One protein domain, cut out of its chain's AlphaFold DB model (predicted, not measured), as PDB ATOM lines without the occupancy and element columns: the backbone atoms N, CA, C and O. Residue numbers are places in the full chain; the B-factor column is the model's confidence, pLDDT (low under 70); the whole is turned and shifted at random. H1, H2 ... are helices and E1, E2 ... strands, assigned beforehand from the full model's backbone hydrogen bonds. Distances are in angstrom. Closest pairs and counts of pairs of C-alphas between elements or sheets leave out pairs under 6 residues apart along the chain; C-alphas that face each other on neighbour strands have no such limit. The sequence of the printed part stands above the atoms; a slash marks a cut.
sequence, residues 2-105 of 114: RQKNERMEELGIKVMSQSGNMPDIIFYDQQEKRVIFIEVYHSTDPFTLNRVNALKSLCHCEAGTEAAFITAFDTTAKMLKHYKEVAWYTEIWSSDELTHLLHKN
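AT A GLANCE: This is residues 2 to 105 of the 114 residues of the protein "BsuBI/PstI restriction endonuclease C-terminus" of Roseburia sp. CAG:100 (UniProt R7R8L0). A strongly twisted wall of five strands has two helices, H2 and H3, packed over one face, while a third helix, H1, sits off the sheet at the opposite end of the long axis from H3. A long unnamed stretch, residues 11 to 24, joins H1 to the first strand and is tied by a short pairing to the residues just after H2. The printed part has 104 residues with three named helices and five named strands, in the order H1 E1 E2 H2 E3 H3 E4 E5; the class is mixed, helices and strands. The mixed sheet runs E1 E2 E3 E4 E5. The whole is compact, with a radius of gyration of the C-alphas of 13.8 A and spans of 39 by 29 by 25 A.

IN THESE COORDINATES: H1 is residues 2 to 10, beginning at C-alpha 2 (170.869, 217.830, 194.627), 12.7 A long. E1 is residues 25 to 29, 13.0 A, and E2 residues 34 to 40, 19.2 A. H2, the longest helix, is residues 49 to 58, 14.3 A. E3, the longest strand, is residues 66 to 73, 23.0 A from C-alpha 66 at (161.596, 221.695, 172.085). H3 is residues 76 to 82, E4 residues 90 to 94, 13.9 A, and E5 residues 102 to 104, ending at C-alpha 104 (162.865, 208.287, 162.200).

HOW THE PARTS SIT: E1 and E5 are the edge strands. E1 and E2 form a hairpin, antiparallel at 158 degrees, with N 27 and O 36 2.9 A apart. E2 and E3 are parallel at 19 degrees, with N 37 and O 68 at 2.9 A. E3 and E4 are parallel at 35 degrees, with N 91 and O 69 at 2.8 A. E4 and E5 form a hairpin, antiparallel at 153 degrees, with N 102 and O 92 at 2.9 A. E2, H2, E3 and E3, H3, E4 are strand-helix-strand units, two parallel neighbour strands with a helix between, each with a right-handed crossover. The domain has two layers, that is, helices on one face of a sheet: H2 and H3 on one face of the sheet E1 E2 E3 E4 E5. The closest C-alphas of H2 and E3 are those of Val 52 and Phe 69, 7.5 A apart; those of H3 and E4 are Thr 76 and Ser 94, 5.7 A. H3 has a height over the sheet of 8.5 A and runs slantwise to the strands, at 49 degrees to E3 on the local plane. H2 and H3 are apart, and H1 is not on the sheet. In H1, H2 and H3 every O i to N i+4 pair is within hydrogen-bond range.

THE WHOLE: The C-alphas of Glu 10 and Ala 77, the two farthest apart, are 39.0 A from each other. The printed part has no cut. The link from H1 to E1, 14 residues, is long; within it residues 14 to 15 pair antiparallel with residues 59 to 60. Mean pLDDT of the printed part is 85.9, with residues 2 to 6, 10 to 20 and 43 under 70.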
ATOM      1  N   ARG A   2     171.533 216.511 194.439       38.34
ATOM      2  CA  ARG A   2     170.869 217.830 194.627       38.34
ATOM      3  C   ARG A   2     171.063 218.847 193.480       38.34
ATOM      4  O   ARG A   2     170.076 219.273 192.903       38.34
ATOM      5  N   GLN A   3     172.306 219.120 193.065       45.56
ATOM      6  CA  GLN A   3     172.601 220.086 191.983       45.56
ATOM      7  C   GLN A   3     171.955 219.753 190.622       45.56
ATOM      8  O   GLN A   3     171.678 220.649 189.834       45.56
ATOM      9  N   LYS A   4     171.725 218.463 190.329       58.03
ATOM     10  CA  LYS A   4     171.133 218.018 189.056       58.03
ATOM     11  C   LYS A   4     169.643 218.369 188.971       58.03
ATOM     12  O   LYS A   4     169.184 218.734 187.897       58.03
ATOM     13  N   ASN A   5     168.921 218.285 190.089       63.69
ATOM     14  CA  ASN A   5     167.484 218.561 190.124       63.69
ATOM     15  C   ASN A   5     167.200 220.066 190.100       63.69
ATOM     16  O   ASN A   5     166.331 220.491 189.354       63.69
ATOM     17  N   GLU A   6     167.980 220.867 190.835       68.25
ATOM     18  CA  GLU A   6     167.825 222.331 190.879       68.25
ATOM     19  C   GLU A   6     168.001 222.955 189.487       68.25
ATOM     20  O   GLU A   6     167.149 223.711 189.031       68.25
ATOM     21  N   ARG A   7     169.048 222.556 188.748       70.75
ATOM     22  CA  ARG A   7     169.274 223.071 187.390       70.75
ATOM     23  C   ARG A   7     168.204 222.621 186.397       70.75
ATOM     24  O   ARG A   7     167.860 223.376 185.498       70.75
ATOM     25  N   MET A   8     167.681 221.402 186.524       71.00
ATOM     26  CA  MET A   8     166.574 220.944 185.677       71.00
ATOM     27  C   MET A   8     165.289 221.724 185.980       71.00
ATOM     28  O   MET A   8     164.639 222.189 185.049       71.00
ATOM     29  N   GLU A   9     164.981 221.954 187.257       72.56
ATOM     30  CA  GLU A   9     163.839 222.769 187.681       72.56
ATOM     31  C   GLU A   9     163.940 224.224 187.197       72.56
ATOM     32  O   GLU A   9     162.943 224.761 186.716       72.56
ATOM     33  N   GLU A  10     165.129 224.838 187.253       69.81
ATOM     34  CA  GLU A  10     165.405 226.175 186.697       69.81
ATOM     35  C   GLU A  10     165.152 226.256 185.189       69.81
ATOM     36  O   GLU A  10     164.675 227.269 184.692       69.81
ATOM     37  N   LEU A  11     165.465 225.187 184.457       67.25
ATOM     38  CA  LEU A  11     165.227 225.080 183.015       67.25
ATOM     39  C   LEU A  11     163.769 224.713 182.693       67.25
ATOM     40  O   LEU A  11     163.427 224.389 181.554       67.25
ATOM     41  N   GLY A  12     162.916 224.708 183.719       64.62
ATOM     42  CA  GLY A  12     161.526 224.302 183.659       64.62
ATOM     43  C   GLY A  12     161.332 222.812 183.420       64.62
ATOM     44  O   GLY A  12     160.181 222.416 183.312       64.62
ATOM     45  N   ILE A  13     162.406 222.012 183.362       69.56
ATOM     46  CA  ILE A  13     162.416 220.559 183.167       69.56
ATOM     47  C   ILE A  13     162.137 219.900 184.516       69.56
ATOM     48  O   ILE A  13     163.036 219.570 185.289       69.56
ATOM     49  N   LYS A  14     160.862 219.693 184.823       69.88
ATOM     50  CA  LYS A  14     160.477 218.933 186.015       69.88
ATOM     51  C   LYS A  14     160.375 217.482 185.622       69.88
ATOM     52  O   LYS A  14     159.433 217.140 184.918       69.88
ATOM     53  N   VAL A  15     161.319 216.657 186.073       64.31
ATOM     54  CA  VAL A  15     161.207 215.204 185.945       64.31
ATOM     55  C   VAL A  15     160.822 214.605 187.284       64.31
ATOM     56  O   VAL A  15     161.528 214.773 188.281       64.31
ATOM     57  N   MET A  16     159.687 213.912 187.331       59.81
ATOM     58  CA  MET A  16     159.230 213.272 188.562       59.81
ATOM     59  C   MET A  16     160.179 212.118 188.929       59.81
ATOM     60  O   MET A  16     160.178 211.056 188.307       59.81
ATOM     61  N   SER A  17     160.987 212.336 189.972       54.22
ATOM     62  CA  SER A  17     162.080 211.463 190.442       54.22
ATOM     63  C   SER A  17     161.655 210.076 190.944       54.22
ATOM     64  O   SER A  17     162.503 209.286 191.350       54.22
ATOM     65  N   GLN A  18     160.358 209.765 190.927       53.19
ATOM     66  CA  GLN A  18     159.811 208.502 191.429       53.19
ATOM     67  C   GLN A  18     159.808 207.365 190.399       53.19
ATOM     68  O   GLN A  18     159.434 206.246 190.739       53.19
ATOM     69  N   SER A  19     160.217 207.612 189.152       55.06
ATOM     70  CA  SER A  19     160.220 206.582 188.110       55.06
ATOM     71  C   SER A  19     161.644 206.165 187.733       55.06
ATOM     72  O   SER A  19     162.486 207.000 187.412       55.06
ATOM     73  N   GLY A  20     161.918 204.858 187.716       60.31
ATOM     74  CA  GLY A  20     163.161 204.271 187.189       60.31
ATOM     75  C   GLY A  20     163.297 204.363 185.661       60.31
ATOM     76  O   GLY A  20     163.983 203.547 185.065       60.31
ATOM     77  N   ASN A  21     162.618 205.325 185.031       70.75
ATOM     78  CA  ASN A  21     162.492 205.469 183.578       70.75
ATOM     79  C   ASN A  21     163.358 206.601 183.009       70.75
ATOM     80  O   ASN A  21     163.190 206.968 181.845       70.75
ATOM     81  N   MET A  22     164.256 207.173 183.816       82.38
ATOM     82  CA  MET A  22     165.163 208.225 183.366       82.38
ATOM     83  C   MET A  22     166.064 207.722 182.238       82.38
ATOM     84  O   MET A  22     166.542 206.591 182.314       82.38
ATOM     85  N   PRO A  23     166.308 208.542 181.209       87.50
ATOM     86  CA  PRO A  23     167.300 208.214 180.207       87.50
ATOM     87  C   PRO A  23     168.710 208.414 180.757       87.50
ATOM     88  O   PRO A  23     168.914 209.188 181.701       87.50
ATOM     89  N   ASP A  24     169.678 207.744 180.141       89.19
ATOM     90  CA  ASP A  24     171.079 207.782 180.577       89.19
ATOM     91  C   ASP A  24     171.648 209.206 180.605       89.19
ATOM     92  O   ASP A  24     172.382 209.588 181.526       89.19
ATOM     93  N   ILE A  25     171.296 210.019 179.603       90.12
ATOM     94  CA  ILE A  25     171.770 211.395 179.462       90.12
ATOM     95  C   ILE A  25     170.591 212.322 179.155       90.12
ATOM     96  O   ILE A  25     169.729 212.038 178.322       90.12
ATOM     97  N   ILE A  26     170.593 213.481 179.813       87.94
ATOM     98  CA  ILE A  26     169.741 214.621 179.476       87.94
ATOM     99  C   ILE A  26     170.659 215.799 179.200       87.94
ATOM    100  O   ILE A  26     171.440 216.200 180.065       87.94
ATOM    101  N   PHE A  27     170.553 216.337 177.996       88.94
ATOM    102  CA  PHE A  27     171.270 217.518 177.553       88.94
ATOM    103  C   PHE A  27     170.273 218.653 177.333       88.94
ATOM    104  O   PHE A  27     169.195 218.433 176.788       88.94
ATOM    105  N   TYR A  28     170.618 219.863 177.761       88.06
ATOM    106  CA  TYR A  28     169.808 221.046 177.494       88.06
ATOM    107  C   TYR A  28     170.626 222.056 176.699       88.06
ATOM    108  O   TYR A  28     171.641 222.561 177.182       88.06
ATOM    109  N   ASP A  29     170.154 222.341 175.493       89.44
ATOM    110  CA  ASP A  29     170.653 223.401 174.636       89.44
ATOM    111  C   ASP A  29     169.911 224.698 174.966       89.44
ATOM    112  O   ASP A  29     168.742 224.882 174.618       89.44
ATOM    113  N   GLN A  30     170.594 225.599 175.670       85.62
ATOM    114  CA  GLN A  30     170.023 226.888 176.042       85.62
ATOM    115  C   GLN A  30     169.871 227.830 174.842       85.62
ATOM    116  O   GLN A  30     168.977 228.673 174.862       85.62
ATOM    117  N   GLN A  31     170.720 227.703 173.820       89.94
ATOM    118  CA  GLN A  31     170.686 228.572 172.646       89.94
ATOM    119  C   GLN A  31     169.449 228.277 171.796       89.94
ATOM    120  O   GLN A  31     168.727 229.196 171.422       89.94
ATOM    121  N   GLU A  32     169.172 226.995 171.573       91.12
ATOM    122  CA  GLU A  32     168.031 226.532 170.773       91.12
ATOM    123  C   GLU A  32     166.770 226.262 171.614       91.12
ATOM    124  O   GLU A  32     165.762 225.796 171.088       91.12
ATOM    125  N   LYS A  33     166.819 226.517 172.932       90.06
ATOM    126  CA  LYS A  33     165.760 226.193 173.904       90.06
ATOM    127  C   LYS A  33     165.243 224.755 173.723       90.06
ATOM    128  O   LYS A  33     164.041 224.510 173.586       90.06
ATOM    129  N   ARG A  34     166.161 223.784 173.714       91.81
ATOM    130  CA  ARG A  34     165.859 222.375 173.414       91.81
ATOM    131  C   ARG A  34     166.397 221.437 174.485       91.81
ATOM    132  O   ARG A  34     167.566 221.500 174.847       91.81
ATOM    133  N   VAL A  35     165.564 220.509 174.945       90.94
ATOM    134  CA  VAL A  35     165.996 219.370 175.761       90.94
ATOM    135  C   VAL A  35     166.182 218.136 174.882       90.94
ATOM    136  O   VAL A  35     165.368 217.833 174.010       90.94
ATOM    137  N   ILE A  36     167.271 217.412 175.095       93.00
ATOM    138  CA  ILE A  36     167.626 216.210 174.351       93.00
ATOM    139  C   ILE A  36     167.793 215.075 175.354       93.00
ATOM    140  O   ILE A  36     168.677 215.102 176.210       93.00
ATOM    141  N   PHE A  37     166.930 214.075 175.236       92.69
ATOM    142  CA  PHE A  37     166.999 212.834 175.992       92.69
ATOM    143  C   PHE A  37     167.778 211.816 175.166       92.69
ATOM    144  O   PHE A  37     167.441 211.590 174.004       92.69
ATOM    145  N   ILE A  38     168.805 211.206 175.747       94.62
ATOM    146  CA  ILE A  38     169.647 210.227 175.060       94.62
ATOM    147  C   ILE A  38     169.683 208.946 175.886       94.62
ATOM    148  O   ILE A  38     170.028 208.976 177.067       94.62
ATOM    149  N   GLU A  39     169.342 207.838 175.239       93.81
ATOM    150  CA  GLU A  39     169.471 206.490 175.785       93.81
ATOM    151  C   GLU A  39     170.618 205.772 175.079       93.81
ATOM    152  O   GLU A  39     170.626 205.693 173.847       93.81
ATOM    153  N   VAL A  40     171.571 205.236 175.837       94.00
ATOM    154  CA  VAL A  40     172.708 204.489 175.304       94.00
ATOM    155  C   VAL A  40     172.360 203.002 175.296       94.00
ATOM    156  O   VAL A  40     172.355 202.318 176.319       94.00
ATOM    157  N   TYR A  41     172.067 202.476 174.110       92.62
ATOM    158  CA  TYR A  41     171.586 201.114 173.936       92.62
ATOM    159  C   TYR A  41     172.691 200.075 174.195       92.62
ATOM    160  O   TYR A  41     173.483 199.723 173.311       92.62
ATOM    161  N   HIS A  42     172.711 199.521 175.409       80.81
ATOM    162  CA  HIS A  42     173.577 198.400 175.782       80.81
ATOM    163  C   HIS A  42     172.790 197.105 176.009       80.81
ATOM    164  O   HIS A  42     173.022 196.134 175.285       80.81
ATOM    165  N   SER A  43     171.868 197.114 176.974       69.81
ATOM    166  CA  SER A  43     171.013 195.982 177.373       69.81
ATOM    167  C   SER A  43     169.615 196.398 177.852       69.81
ATOM    168  O   SER A  43     168.793 195.533 178.152       69.81
ATOM    169  N   THR A  44     169.351 197.702 177.952       72.19
ATOM    170  CA  THR A  44     168.027 198.286 178.190       72.19
ATOM    171  C   THR A  44     167.282 198.462 176.872       72.19
ATOM    172  O   THR A  44     167.892 198.513 175.804       72.19
ATOM    173  N   ASP A  45     165.956 198.560 176.939       83.19
ATOM    174  CA  ASP A  45     165.131 198.849 175.765       83.19
ATOM    175  C   ASP A  45     165.491 200.225 175.174       83.19
ATOM    176  O   ASP A  45     165.775 201.159 175.932       83.19
ATOM    177  N   PRO A  46     165.429 200.410 173.843       93.38
ATOM    178  CA  PRO A  46     165.657 201.718 173.235       93.38
ATOM    179  C   PRO A  46     164.532 202.702 173.615       93.38
ATOM    180  O   PRO A  46     163.630 202.388 174.402       93.38
ATOM    181  N   PHE A  47     164.502 203.894 173.013       95.38
ATOM    182  CA  PHE A  47     163.299 204.727 173.082       95.38
ATOM    183  C   PHE A  47     162.148 204.099 172.288       95.38
ATOM    184  O   PHE A  47     161.892 204.446 171.138       95.38
ATOM    185  N   THR A  48     161.427 203.182 172.927       94.81
ATOM    186  CA  THR A  48     160.155 202.643 172.440       94.81
ATOM    187  C   THR A  48     159.038 203.677 172.592       94.81
ATOM    188  O   THR A  48     159.151 204.633 173.367       94.81
ATOM    189  N   LEU A  49     157.913 203.484 171.892       94.81
ATOM    190  CA  LEU A  49     156.769 204.405 171.966       94.81
ATOM    191  C   LEU A  49     156.276 204.598 173.409       94.81
ATOM    192  O   LEU A  49     156.028 205.725 173.838       94.81
ATOM    193  N   ASN A  50     156.181 203.505 174.172       92.00
ATOM    194  CA  ASN A  50     155.754 203.545 175.569       92.00
ATOM    195  C   ASN A  50     156.725 204.361 176.426       92.00
ATOM    196  O   ASN A  50     156.287 205.178 177.236       92.00
ATOM    197  N   ARG A  51     158.035 204.189 176.214       89.88
ATOM    198  CA  ARG A  51     159.067 204.908 176.966       89.88
ATOM    199  C   ARG A  51     159.055 206.404 176.659       89.88
ATOM    200  O   ARG A  51     159.090 207.216 177.580       89.88
ATOM    201  N   VAL A  52     158.926 206.772 175.384       93.06
ATOM    202  CA  VAL A  52     158.794 208.175 174.959       93.06
ATOM    203  C   VAL A  52     157.551 208.815 175.578       93.06
ATOM    204  O   VAL A  52     157.636 209.909 176.131       93.06
ATOM    205  N   ASN A  53     156.400 208.139 175.533       91.75
ATOM    206  CA  ASN A  53     155.160 208.659 176.112       91.75
ATOM    207  C   ASN A  53     155.250 208.815 177.635       91.75
ATOM    208  O   ASN A  53     154.816 209.836 178.169       91.75
ATOM    209  N   ALA A  54     155.861 207.847 178.325       87.88
ATOM    210  CA  ALA A  54     156.109 207.938 179.758       87.88
ATOM    211  C   ALA A  54     156.970 209.165 180.087       87.88
ATOM    212  O   ALA A  54     156.578 209.981 180.918       87.88
ATOM    213  N   LEU A  55     158.085 209.367 179.382       86.50
ATOM    214  CA  LEU A  55     158.942 210.534 179.599       86.50
ATOM    215  C   LEU A  55     158.231 211.851 179.297       86.50
ATOM    216  O   LEU A  55     158.332 212.775 180.097       86.50
ATOM    217  N   LYS A  56     157.450 211.929 178.215       86.75
ATOM    218  CA  LYS A  56     156.627 213.111 177.908       86.75
ATOM    219  C   LYS A  56     155.624 213.433 179.017       86.75
ATOM    220  O   LYS A  56     155.387 214.602 179.288       86.75
ATOM    221  N   SER A  57     155.045 212.417 179.660       84.38
ATOM    222  CA  SER A  57     154.110 212.617 180.777       84.38
ATOM    223  C   SER A  57     154.793 213.077 182.065       84.38
ATOM    224  O   SER A  57     154.165 213.730 182.891       84.38
ATOM    225  N   LEU A  58     156.075 212.738 182.227       78.56
ATOM    226  CA  LEU A  58     156.856 213.023 183.428       78.56
ATOM    227  C   LEU A  58     157.691 214.294 183.308       78.56
ATOM    228  O   LEU A  58     158.127 214.794 184.340       78.56
ATOM    229  N   CYS A  59     157.949 214.764 182.085       77.94
ATOM    230  CA  CYS A  59     158.745 215.945 181.788       77.94
ATOM    231  C   CYS A  59     157.826 217.107 181.435       77.94
ATOM    232  O   CYS A  59     157.326 217.217 180.316       77.94
ATOM    233  N   HIS A  60     157.657 218.020 182.379       79.06
ATOM    234  CA  HIS A  60     157.113 219.337 182.074       79.06
ATOM    235  C   HIS A  60     158.277 220.240 181.698       79.06
ATOM    236  O   HIS A  60     159.310 220.143 182.343       79.06
ATOM    237  N   CYS A  61     158.126 221.047 180.650       80.19
ATOM    238  CA  CYS A  61     159.102 222.043 180.205       80.19
ATOM    239  C   CYS A  61     158.404 223.402 180.086       80.19
ATOM    240  O   CYS A  61     157.172 223.464 180.000       80.19
ATOM    241  N   GLU A  62     159.172 224.490 180.050       82.38
ATOM    242  CA  GLU A  62     158.608 225.799 179.721       82.38
ATOM    243  C   GLU A  62     157.937 225.813 178.339       82.38
ATOM    244  O   GLU A  62     158.301 225.066 177.427       82.38
ATOM    245  N   ALA A  63     156.982 226.728 178.158       83.56
ATOM    246  CA  ALA A  63     156.368 226.948 176.858       83.56
ATOM    247  C   ALA A  63     157.431 227.314 175.804       83.56
ATOM    248  O   ALA A  63     158.318 228.147 176.035       83.56
ATOM    249  N   GLY A  64     157.324 226.672 174.640       86.12
ATOM    250  CA  GLY A  64     158.253 226.844 173.524       86.12
ATOM    251  C   GLY A  64     159.553 226.045 173.633       86.12
ATOM    252  O   GLY A  64     160.355 226.133 172.713       86.12
ATOM    253  N   THR A  65     159.778 225.271 174.703       88.62
ATOM    254  CA  THR A  65     160.914 224.340 174.756       88.62
ATOM    255  C   THR A  65     160.670 223.152 173.829       88.62
ATOM    256  O   THR A  65     159.653 222.465 173.936       88.62
ATOM    257  N   GLU A  66     161.623 222.880 172.941       91.06
ATOM    258  CA  GLU A  66     161.596 221.695 172.085       91.06
ATOM    259  C   GLU A  66     162.170 220.471 172.807       91.06
ATOM    260  O   GLU A  66     163.056 220.593 173.652       91.06
ATOM    261  N   ALA A  67     161.713 219.273 172.439       90.88
ATOM    262  CA  ALA A  67     162.243 218.020 172.966       90.88
ATOM    263  C   ALA A  67     162.660 217.073 171.836       90.88
ATOM    264  O   ALA A  67     161.913 216.880 170.875       90.88
ATOM    265  N   ALA A  68     163.823 216.442 171.987       94.12
ATOM    266  CA  ALA A  68     164.305 215.373 171.119       94.12
ATOM    267  C   ALA A  68     164.632 214.116 171.934       94.12
ATOM    268  O   ALA A  68     165.070 214.203 173.080       94.12
ATOM    269  N   PHE A  69     164.432 212.950 171.326       95.56
ATOM    270  CA  PHE A  69     164.727 211.645 171.916       95.56
ATOM    271  C   PHE A  69     165.679 210.908 170.982       95.56
ATOM    272  O   PHE A  69     165.343 210.713 169.815       95.56
ATOM    273  N   ILE A  70     166.846 210.512 171.481       97.38
ATOM    274  CA  ILE A  70     167.905 209.876 170.698       97.38
ATOM    275  C   ILE A  70     168.226 208.512 171.300       97.38
ATOM    276  O   ILE A  70     168.635 208.425 172.453       97.38
ATOM    277  N   THR A  71     168.070 207.438 170.530       97.69
ATOM    278  CA  THR A  71     168.693 206.155 170.896       97.69
ATOM    279  C   THR A  71     170.082 206.089 170.269       97.69
ATOM    280  O   THR A  71     170.214 206.165 169.047       97.69
ATOM    281  N   ALA A  72     171.108 205.967 171.103       97.44
ATOM    282  CA  ALA A  72     172.505 205.874 170.708       97.44
ATOM    283  C   ALA A  72     172.964 204.411 170.721       97.44
ATOM    284  O   ALA A  72     172.839 203.727 171.735       97.44
ATOM    285  N   PHE A  73     173.509 203.935 169.607       97.00
ATOM    286  CA  PHE A  73     174.051 202.585 169.465       97.00
ATOM    287  C   PHE A  73     175.579 202.615 169.369       97.00
ATOM    288  O   PHE A  73     176.175 203.577 168.885       97.00
ATOM    289  N   ASP A  74     176.219 201.530 169.805       95.31
ATOM    290  CA  ASP A  74     177.655 201.318 169.600       95.31
ATOM    291  C   ASP A  74     177.992 201.096 168.115       95.31
ATOM    292  O   ASP A  74     179.031 201.542 167.643       95.31
ATOM    293  N   THR A  75     177.103 200.441 167.370       96.19
ATOM    294  CA  THR A  75     177.322 200.053 165.978       96.19
ATOM    295  C   THR A  75     176.047 200.160 165.151       96.19
ATOM    296  O   THR A  75     174.938 199.870 165.620       96.19
ATOM    297  N   THR A  76     176.215 200.460 163.865       96.75
ATOM    298  CA  THR A  76     175.111 200.533 162.901       96.75
ATOM    299  C   THR A  76     174.460 199.159 162.715       96.75
ATOM    300  O   THR A  76     173.247 199.050 162.544       96.75
ATOM    301  N   ALA A  77     175.227 198.072 162.852       96.56
ATOM    302  CA  ALA A  77     174.692 196.711 162.827       96.56
ATOM    303  C   ALA A  77     173.697 196.448 163.975       96.56
ATOM    304  O   ALA A  77     172.615 195.896 163.750       96.56
ATOM    305  N   LYS A  78     174.033 196.866 165.205       95.62
ATOM    306  CA  LYS A  78     173.135 196.752 166.364       95.62
ATOM    307  C   LYS A  78     171.916 197.653 166.201       95.62
ATOM    308  O   LYS A  78     170.801 197.214 166.468       95.62
ATOM    309  N   MET A  79     172.118 198.865 165.688       96.06
ATOM    310  CA  MET A  79     171.031 199.777 165.346       96.06
ATOM    311  C   MET A  79     170.021 199.126 164.394       96.06
ATOM    312  O   MET A  79     168.837 199.058 164.712       96.06
ATOM    313  N   LEU A  80     170.476 198.572 163.265       96.62
ATOM    314  CA  LEU A  80     169.594 197.956 162.266       96.62
ATOM    315  C   LEU A  80     168.798 196.775 162.833       96.62
ATOM    316  O   LEU A  80     167.624 196.607 162.499       96.62
ATOM    317  N   LYS A  81     169.411 195.987 163.725       96.00
ATOM    318  CA  LYS A  81     168.742 194.877 164.418       96.00
ATOM    319  C   LYS A  81     167.548 195.352 165.254       96.00
ATOM    320  O   LYS A  81     166.517 194.684 165.251       96.00
ATOM    321  N   HIS A  82     167.675 196.497 165.926       95.88
ATOM    322  CA  HIS A  82     166.666 197.035 166.849       95.88
ATOM    323  C   HIS A  82     165.846 198.198 166.269       95.88
ATOM    324  O   HIS A  82     164.964 198.738 166.933       95.88
ATOM    325  N   TYR A  83     166.063 198.558 165.002       96.62
ATOM    326  CA  TYR A  83     165.419 199.691 164.330       96.62
ATOM    327  C   TYR A  83     163.886 199.711 164.468       96.62
ATOM    328  O   TYR A  83     163.275 200.770 164.610       96.62
ATOM    329  N   LYS A  84     163.247 198.532 164.430       96.31
ATOM    330  CA  LYS A  84     161.784 198.395 164.530       96.31
ATOM    331  C   LYS A  84     161.235 198.704 165.926       96.31
ATOM    332  O   LYS A  84     160.063 199.051 166.033       96.31
ATOM    333  N   GLU A  85     162.052 198.559 166.964       95.88
ATOM    334  CA  GLU A  85     161.670 198.796 168.362       95.88
ATOM    335  C   GLU A  85     161.727 200.287 168.716       95.88
ATOM    336  O   GLU A  85     160.948 200.763 169.544       95.88
ATOM    337  N   VAL A  86     162.621 201.036 168.058       97.25
ATOM    338  CA  VAL A  86     162.732 202.485 168.229       97.25
ATOM    339  C   VAL A  86     161.455 203.164 167.728       97.25
ATOM    340  O   VAL A  86     160.950 202.869 166.638       97.25
ATOM    341  N   ALA A  87     160.916 204.091 168.515       96.88
ATOM    342  CA  ALA A  87     159.699 204.822 168.198       96.88
ATOM    343  C   ALA A  87     159.810 205.615 166.881       96.88
ATOM    344  O   ALA A  87     160.884 205.884 166.353       96.88
ATOM    345  N   TRP A  88     158.667 205.951 166.289       95.88
ATOM    346  CA  TRP A  88     158.608 207.041 165.311       95.88
ATOM    347  C   TRP A  88     158.675 208.390 166.037       95.88
ATOM    348  O   TRP A  88     158.369 208.461 167.228       95.88
ATOM    349  N   TYR A  89     159.018 209.453 165.308       94.81
ATOM    350  CA  TYR A  89     159.214 210.810 165.835       94.81
ATOM    351  C   TYR A  89     160.371 210.908 166.843       94.81
ATOM    352  O   TYR A  89     160.320 211.698 167.787       94.81
ATOM    353  N   THR A  90     161.403 210.088 166.645       96.25
ATOM    354  CA  THR A  90     162.647 210.090 167.421       96.25
ATOM    355  C   THR A  90     163.845 209.969 166.492       96.25
ATOM    356  O   THR A  90     163.706 209.636 165.312       96.25
ATOM    357  N   GLU A  91     165.033 210.177 167.046       97.19
ATOM    358  CA  GLU A  91     166.291 210.130 166.315       97.19
ATOM    359  C   GLU A  91     167.127 208.918 166.741       97.19
ATOM    360  O   GLU A  91     166.979 208.377 167.843       97.19
ATOM    361  N   ILE A  92     168.015 208.482 165.854       97.69
ATOM    362  CA  ILE A  92     168.921 207.363 166.088       97.69
ATOM    363  C   ILE A  92     170.339 207.791 165.725       97.69
ATOM    364  O   ILE A  92     170.570 208.328 164.643       97.69
ATOM    365  N   TRP A  93     171.283 207.520 166.621       98.06
ATOM    366  CA  TRP A  93     172.706 207.789 166.430       98.06
ATOM    367  C   TRP A  93     173.520 206.500 166.559       98.06
ATOM    368  O   TRP A  93     173.149 205.615 167.333       98.06
ATOM    369  N   SER A  94     174.637 206.403 165.838       97.12
ATOM    370  CA  SER A  94     175.576 205.284 165.951       97.12
ATOM    371  C   SER A  94     177.013 205.773 166.096       97.12
ATOM    372  O   SER A  94     177.429 206.702 165.404       97.12
ATOM    373  N   SER A  95     177.789 205.122 166.965       96.25
ATOM    374  CA  SER A  95     179.165 205.538 167.257       96.25
ATOM    375  C   SER A  95     180.158 205.287 166.120       96.25
ATOM    376  O   SER A  95     181.194 205.943 166.050       96.25
ATOM    377  N   ASP A  96     179.823 204.390 165.193       96.12
ATOM    378  CA  ASP A  96     180.584 204.156 163.963       96.12
ATOM    379  C   ASP A  96     180.212 205.116 162.811       96.12
ATOM    380  O   ASP A  96     180.916 205.151 161.804       96.12
ATOM    381  N   GLU A  97     179.188 205.965 162.982       95.88
ATOM    382  CA  GLU A  97     178.768 207.010 162.032       95.88
ATOM    383  C   GLU A  97     178.647 208.390 162.717       95.88
ATOM    384  O   GLU A  97     177.634 209.079 162.617       95.88
ATOM    385  N   LEU A  98     179.709 208.815 163.412       93.25
ATOM    386  CA  LEU A  98     179.729 209.964 164.338       93.25
ATOM    387  C   LEU A  98     179.079 211.264 163.833       93.25
ATOM    388  O   LEU A  98     178.522 212.016 164.633       93.25
ATOM    389  N   THR A  99     179.193 211.562 162.537       94.56
ATOM    390  CA  THR A  99     178.723 212.819 161.930       94.56
ATOM    391  C   THR A  99     177.290 212.758 161.405       94.56
ATOM    392  O   THR A  99     176.789 213.768 160.910       94.56
ATOM    393  N   HIS A 100     176.631 211.602 161.492       93.44
ATOM    394  CA  HIS A 100     175.295 211.386 160.952       93.44
ATOM    395  C   HIS A 100     174.283 211.098 162.059       93.44
ATOM    396  O   HIS A 100     174.601 210.609 163.143       93.44
ATOM    397  N   LEU A 101     173.028 211.418 161.763       94.81
ATOM    398  CA  LEU A 101     171.887 211.104 162.604       94.81
ATOM    399  C   LEU A 101     170.764 210.604 161.701       94.81
ATOM    400  O   LEU A 101     170.449 211.228 160.686       94.81
ATOM    401  N   LEU A 102     170.159 209.477 162.063       95.31
ATOM    402  CA  LEU A 102     168.987 208.974 161.368       95.31
ATOM    403  C   LEU A 102     167.738 209.579 162.004       95.31
ATOM    404  O   LEU A 102     167.461 209.372 163.185       95.31
ATOM    405  N   HIS A 103     166.954 210.274 161.182       95.00
ATOM    406  CA  HIS A 103     165.670 210.836 161.579       95.00
ATOM    407  C   HIS A 103     164.539 209.852 161.303       95.00
ATOM    408  O   HIS A 103     164.167 209.634 160.146       95.00
ATOM    409  N   LYS A 104     163.966 209.248 162.348       95.12
ATOM    410  CA  LYS A 104     162.865 208.287 162.200       95.12
ATOM    411  C   LYS A 104     161.529 209.023 162.220       95.12
ATOM    412  O   LYS A 104     160.755 208.941 163.173       95.12
ATOM    413  N   ASN A 105     161.278 209.773 161.150       90.50
ATOM    414  CA  ASN A 105     160.092 210.606 160.976       90.50
ATOM    415  C   ASN A 105     159.629 210.631 159.502       90.50
ATOM    416  O   ASN A 105     160.338 210.136 158.628       90.50
TER     417      ASN A 105